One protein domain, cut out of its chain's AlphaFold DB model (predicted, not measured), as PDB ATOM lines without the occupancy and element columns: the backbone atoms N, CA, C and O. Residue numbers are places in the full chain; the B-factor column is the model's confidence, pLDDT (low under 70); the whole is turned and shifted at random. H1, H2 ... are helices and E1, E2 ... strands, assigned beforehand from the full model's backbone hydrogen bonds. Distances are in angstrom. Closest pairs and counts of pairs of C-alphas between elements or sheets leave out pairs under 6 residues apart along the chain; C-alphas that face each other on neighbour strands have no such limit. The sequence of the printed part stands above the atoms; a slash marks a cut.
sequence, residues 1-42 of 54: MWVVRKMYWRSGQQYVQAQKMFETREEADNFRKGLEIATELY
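What this domain is: This is residues 1 to 42 of the 54 residues of a protein of Streptococcus macedonicus (UniProt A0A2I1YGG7). A long two-stranded hairpin, E1 and E2, forms most of a narrow sheet, with the short helix H1 over one face near the end where E1 begins and E2 ends. The short strand E3 is added beside E1 at that same end, while the turn of the hairpin, residues 11 and 12, reaches away from the helix and makes the length. The printed part has 42 residues, with three named strands and one named helix in the order E1, E2, H1, E3; the sheet runs E2, E1, E3, antiparallel throughout, and the class is mixed, helices and strands. The whole is only just compact, close to loose, with a radius of gyration of the C-alphas of 10.9 A, and it is only just flat, spanning 34 by 21 by 11 A.

Where its parts are: E1 covers residues 2 to 10 and is 25.7 A long, starting with C-alpha 2 at (-9.054, -15.094, 47.297). E2, residues 13 to 22, is 26.4 A long and bends by 54 degrees at residue 18. H1, residues 25 to 33, is 12.1 A long, with C-alpha 25 at (-14.539, -13.567, 46.259). E3, residues 40 to 42, is 6.6 A long and ends with C-alpha 42 at (-6.723, -12.551, 42.507).

How they stand to each other: E1 is the inner strand, and E2 and E3 are the edge strands. E1 and E2 form a hairpin, antiparallel at 160 degrees between their directions; N 2 and O 22 are 2.8 A apart and N 10 and O 13 are 2.9 A apart, both within hydrogen-bond range. E1 and E3 are antiparallel at 143 degrees, with N 5 and O 40 within hydrogen-bond range at 2.9 A. H1 is on the sheet at a height over the sheet of 8.2 A. It lies over E1 and runs along the strands, at 9 degrees to E1 on the local plane. The closest C-alphas of E1 and H1 are those of Trp 2 and Arg 25, 5.8 A apart. E2, H1 and E3 make a split strand-helix-strand unit, two strands running the same way with E1 between them in the sheet, and its crossover is right-handed. In H1 every O i to N i+4 pair is within hydrogen-bond range.

The domain as a whole: The two C-alphas farthest apart are those of Ser 11 and Thr 24, at 34.3 A. The C-alphas of Met 1, the chain's first residue, and Tyr 42, where the printed part ends, are 8.7 A apart. The printed part has no cut. The links E1 to E2 and E2 to H1 are tight, and the link H1 to E3, with 6 residues between them, is short. The mean pLDDT of the printed part is 93.6, and no printed residue is under 70.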
ATOM      1  N   MET A   1      -9.347 -19.837  46.948       92.69
ATOM      2  CA  MET A   1      -9.023 -18.849  48.005       92.69
ATOM      3  C   MET A   1      -8.707 -17.528  47.330       92.69
ATOM      4  O   MET A   1      -8.036 -17.524  46.302       92.69
ATOM      5  N   TRP A   2      -9.212 -16.427  47.872       96.06
ATOM      6  CA  TRP A   2      -9.054 -15.094  47.297       96.06
ATOM      7  C   TRP A   2      -8.033 -14.291  48.084       96.06
ATOM      8  O   TRP A   2      -7.965 -14.387  49.307       96.06
ATOM      9  N   VAL A   3      -7.223 -13.507  47.384       95.69
ATOM     10  CA  VAL A   3      -6.177 -12.696  48.002       95.69
ATOM     11  C   VAL A   3      -6.310 -11.266  47.520       95.69
ATOM     12  O   VAL A   3      -6.328 -11.002  46.317       95.69
ATOM     13  N   VAL A   4      -6.363 -10.347  48.479       95.94
ATOM     14  CA  VAL A   4      -6.138  -8.924  48.235       95.94
ATOM     15  C   VAL A   4      -4.685  -8.641  48.588       95.94
ATOM     16  O   VAL A   4      -4.230  -9.054  49.656       95.94
ATOM     17  N   ARG A   5      -3.937  -7.965  47.714       95.19
ATOM     18  CA  ARG A   5      -2.553  -7.557  47.988       95.19
ATOM     19  C   ARG A   5      -2.294  -6.105  47.618       95.19
ATOM     20  O   ARG A   5      -2.769  -5.608  46.602       95.19
ATOM     21  N   LYS A   6      -1.500  -5.437  48.442       94.81
ATOM     22  CA  LYS A   6      -0.977  -4.092  48.228       94.81
ATOM     23  C   LYS A   6       0.481  -4.205  47.815       94.81
ATOM     24  O   LYS A   6       1.311  -4.739  48.557       94.81
ATOM     25  N   MET A   7       0.778  -3.709  46.623       93.81
ATOM     26  CA  MET A   7       2.127  -3.686  46.070       93.81
ATOM     27  C   MET A   7       2.743  -2.308  46.305       93.81
ATOM     28  O   MET A   7       2.051  -1.295  46.225       93.81
ATOM     29  N   TYR A   8       4.045  -2.260  46.566       91.81
ATOM     30  CA  TYR A   8       4.805  -1.013  46.595       91.81
ATOM     31  C   TYR A   8       6.052  -1.134  45.729       91.81
ATOM     32  O   TYR A   8       6.603  -2.222  45.548       91.81
ATOM     33  N   TRP A   9       6.489  -0.003  45.186       90.62
ATOM     34  CA  TRP A   9       7.677   0.081  44.352       90.62
ATOM     35  C   TRP A   9       8.835   0.662  45.151       90.62
ATOM     36  O   TRP A   9       8.695   1.701  45.797       90.62
ATOM     37  N   ARG A  10       9.997   0.016  45.081       89.81
ATOM     38  CA  ARG A  10      11.244   0.553  45.623       89.81
ATOM     39  C   ARG A  10      12.383   0.208  44.677       89.81
ATOM     40  O   ARG A  10      12.569  -0.953  44.330       89.81
ATOM     41  N   SER A  11      13.127   1.223  44.239       90.44
ATOM     42  CA  SER A  11      14.288   1.062  43.349       90.44
ATOM     43  C   SER A  11      13.993   0.251  42.073       90.44
ATOM     44  O   SER A  11      14.781  -0.603  41.680       90.44
ATOM     45  N   GLY A  12      12.833   0.478  41.444       90.81
ATOM     46  CA  GLY A  12      12.421  -0.220  40.217       90.81
ATOM     47  C   GLY A  12      11.932  -1.661  40.412       90.81
ATOM     48  O   GLY A  12      11.569  -2.308  39.435       90.81
ATOM     49  N   GLN A  13      11.884  -2.163  41.650       90.88
ATOM     50  CA  GLN A  13      11.345  -3.482  41.984       90.88
ATOM     51  C   GLN A  13       9.992  -3.357  42.694       90.88
ATOM     52  O   GLN A  13       9.778  -2.435  43.488       90.88
ATOM     53  N   GLN A  14       9.085  -4.295  42.411       91.19
ATOM     54  CA  GLN A  14       7.813  -4.432  43.117       91.19
ATOM     55  C   GLN A  14       7.943  -5.380  44.301       91.19
ATOM     56  O   GLN A  14       8.483  -6.480  44.184       91.19
ATOM     57  N   TYR A  15       7.355  -4.984  45.421       92.00
ATOM     58  CA  TYR A  15       7.319  -5.773  46.639       92.00
ATOM     59  C   TYR A  15       5.902  -5.819  47.202       92.00
ATOM     60  O   TYR A  15       5.137  -4.861  47.104       92.00
ATOM     61  N   VAL A  16       5.571  -6.928  47.862       92.56
ATOM     62  CA  VAL A  16       4.317  -7.054  48.613       92.56
ATOM     63  C   VAL A  16       4.452  -6.282  49.925       92.56
ATOM     64  O   VAL A  16       5.236  -6.692  50.794       92.56
ATOM     65  N   GLN A  17       3.695  -5.189  50.061       93.56
ATOM     66  CA  GLN A  17       3.586  -4.403  51.295       93.56
ATOM     67  C   GLN A  17       2.660  -5.105  52.284       93.56
ATOM     68  O   GLN A  17       3.058  -5.386  53.412       93.56
ATOM     69  N   ALA A  18       1.450  -5.420  51.819       94.81
ATOM     70  CA  ALA A  18       0.420  -6.086  52.593       94.81
ATOM     71  C   ALA A  18      -0.326  -7.110  51.732       94.81
ATOM     72  O   ALA A  18      -0.449  -6.937  50.520       94.81
ATOM     73  N   GLN A  19      -0.812  -8.184  52.340       95.19
ATOM     74  CA  GLN A  19      -1.671  -9.171  51.697       95.19
ATOM     75  C   GLN A  19      -2.612  -9.798  52.726       95.19
ATOM     76  O   GLN A  19      -2.213 -10.040  53.869       95.19
ATOM     77  N   LYS A  20      -3.852 -10.067  52.324       95.50
ATOM     78  CA  LYS A  20      -4.859 -10.711  53.169       95.50
ATOM     79  C   LYS A  20      -5.661 -11.717  52.360       95.50
ATOM     80  O   LYS A  20      -6.036 -11.448  51.218       95.50
ATOM     81  N   MET A  21      -5.881 -12.874  52.967       95.75
ATOM     82  CA  MET A  21      -6.614 -13.987  52.382       95.75
ATOM     83  C   MET A  21      -8.072 -13.976  52.816       95.75
ATOM     84  O   MET A  21      -8.402 -13.573  53.932       95.75
ATOM     85  N   PHE A  22      -8.912 -14.476  51.923       95.56
ATOM     86  CA  PHE A  22     -10.348 -14.606  52.082       95.56
ATOM     87  C   PHE A  22     -10.792 -15.943  51.500       95.56
ATOM     88  O   PHE A  22     -10.219 -16.442  50.522       95.56
ATOM     89  N   GLU A  23     -11.826 -16.528  52.091       93.50
ATOM     90  CA  GLU A  23     -12.389 -17.779  51.592       93.50
ATOM     91  C   GLU A  23     -13.178 -17.523  50.306       93.50
ATOM     92  O   GLU A  23     -13.029 -18.259  49.324       93.50
ATOM     93  N   THR A  24     -13.925 -16.416  50.267       95.88
ATOM     94  CA  THR A  24     -14.805 -16.066  49.150       95.88
ATOM     95  C   THR A  24     -14.345 -14.828  48.378       95.88
ATOM     96  O   THR A  24     -13.652 -13.944  48.889       95.88
ATOM     97  N   ARG A  25     -14.772 -14.743  47.110       95.19
ATOM     98  CA  ARG A  25     -14.539 -13.567  46.259       95.19
ATOM     99  C   ARG A  25     -15.219 -12.325  46.815       95.19
ATOM    100  O   ARG A  25     -14.674 -11.230  46.716       95.19
ATOM    101  N   GLU A  26     -16.430 -12.503  47.328       96.50
ATOM    102  CA  GLU A  26     -17.292 -11.418  47.778       96.50
ATOM    103  C   GLU A  26     -16.699 -10.707  48.995       96.50
ATOM    104  O   GLU A  26     -16.597  -9.483  48.994       96.50
ATOM    105  N   GLU A  27     -16.199 -11.458  49.979       95.81
ATOM    106  CA  GLU A  27     -15.492 -10.888  51.131       95.81
ATOM    107  C   GLU A  27     -14.240 -10.115  50.708       95.81
ATOM    108  O   GLU A  27     -14.008  -9.002  51.182       95.81
ATOM    109  N   ALA A  28     -13.457 -10.675  49.783       95.50
ATOM    110  CA  ALA A  28     -12.250 -10.032  49.276       95.50
ATOM    111  C   ALA A  28     -12.561  -8.729  48.520       95.50
ATOM    112  O   ALA A  28     -11.869  -7.726  48.698       95.50
ATOM    113  N   ASP A  29     -13.608  -8.722  47.690       95.69
ATOM    114  CA  ASP A  29     -14.011  -7.538  46.929       95.69
ATOM    115  C   ASP A  29     -14.639  -6.464  47.829       95.69
ATOM    116  O   ASP A  29     -14.337  -5.284  47.653       95.69
ATOM    117  N   ASN A  30     -15.433  -6.848  48.833       95.62
ATOM    118  CA  ASN A  30     -15.976  -5.919  49.828       95.62
ATOM    119  C   ASN A  30     -14.863  -5.283  50.667       95.62
ATOM    120  O   ASN A  30     -14.851  -4.064  50.841       95.62
ATOM    121  N   PHE A  31     -13.889  -6.081  51.120       94.50
ATOM    122  CA  PHE A  31     -12.699  -5.560  51.791       94.50
ATOM    123  C   PHE A  31     -11.942  -4.585  50.886       94.50
ATOM    124  O   PHE A  31     -11.647  -3.469  51.303       94.50
ATOM    125  N   ARG A  32     -11.693  -4.969  49.627       93.94
ATOM    126  CA  ARG A  32     -11.013  -4.123  48.639       93.94
ATOM    127  C   ARG A  32     -11.735  -2.797  48.402       93.94
ATOM    128  O   ARG A  32     -11.081  -1.767  48.336       93.94
ATOM    129  N   LYS A  33     -13.061  -2.810  48.257       93.19
ATOM    130  CA  LYS A  33     -13.867  -1.601  48.018       93.19
ATOM    131  C   LYS A  33     -13.823  -0.618  49.186       93.19
ATOM    132  O   LYS A  33     -13.950   0.578  48.953       93.19
ATOM    133  N   GLY A  34     -13.644  -1.111  50.413       92.31
ATOM    134  CA  GLY A  34     -13.448  -0.266  51.593       92.31
ATOM    135  C   GLY A  34     -12.058   0.370  51.678       92.31
ATOM    136  O   GLY A  34     -11.849   1.259  52.497       92.31
ATOM    137  N   LEU A  35     -11.107  -0.072  50.850       90.88
ATOM    138  CA  LEU A  35      -9.758   0.469  50.804       90.88
ATOM    139  C   LEU A  35      -9.666   1.563  49.733       90.88
ATOM    140  O   LEU A  35      -9.735   1.285  48.539       90.88
ATOM    141  N   GLU A  36      -9.404   2.803  50.141       88.31
ATOM    142  CA  GLU A  36      -9.129   3.928  49.227       88.31
ATOM    143  C   GLU A  36      -7.684   3.903  48.679       88.31
ATOM    144  O   GLU A  36      -7.034   4.931  48.493       88.31
ATOM    145  N   ILE A  37      -7.139   2.706  48.445       89.00
ATOM    146  CA  ILE A  37      -5.757   2.483  48.007       89.00
ATOM    147  C   ILE A  37      -5.690   1.454  46.877       89.00
ATOM    148  O   ILE A  37      -6.492   0.522  46.790       89.00
ATOM    149  N   ALA A  38      -4.674   1.589  46.024       90.56
ATOM    150  CA  ALA A  38      -4.431   0.648  44.939       90.56
ATOM    151  C   ALA A  38      -4.062  -0.741  45.489       90.56
ATOM    152  O   ALA A  38      -3.042  -0.922  46.157       90.56
ATOM    153  N   THR A  39      -4.900  -1.728  45.182       94.62
ATOM    154  CA  THR A  39      -4.724  -3.127  45.579       94.62
ATOM    155  C   THR A  39      -5.099  -4.058  44.432       94.62
ATOM    156  O   THR A  39      -5.939  -3.747  43.585       94.62
ATOM    157  N   GLU A  40      -4.466  -5.222  44.404       94.50
ATOM    158  CA  GLU A  40      -4.733  -6.283  43.441       94.50
ATOM    159  C   GLU A  40      -5.586  -7.371  44.097       94.50
ATOM    160  O   GLU A  40      -5.358  -7.724  45.253       94.50
ATOM    161  N   LEU A  41      -6.553  -7.907  43.349       95.75
ATOM    162  CA  LEU A  41      -7.427  -9.006  43.761       95.75
ATOM    163  C   LEU A  41      -7.231 -10.173  42.796       95.75
ATOM    164  O   LEU A  41      -7.410 -10.002  41.590       95.75
ATOM    165  N   TYR A  42      -6.895 -11.348  43.317       95.31
ATOM    166  CA  TYR A  42      -6.723 -12.551  42.507       95.31
ATOM    167  C   TYR A  42      -7.120 -13.811  43.275       95.31
ATOM    168  O   TYR A  42      -7.140 -13.840  44.508       95.31
TER     169      TYR A  42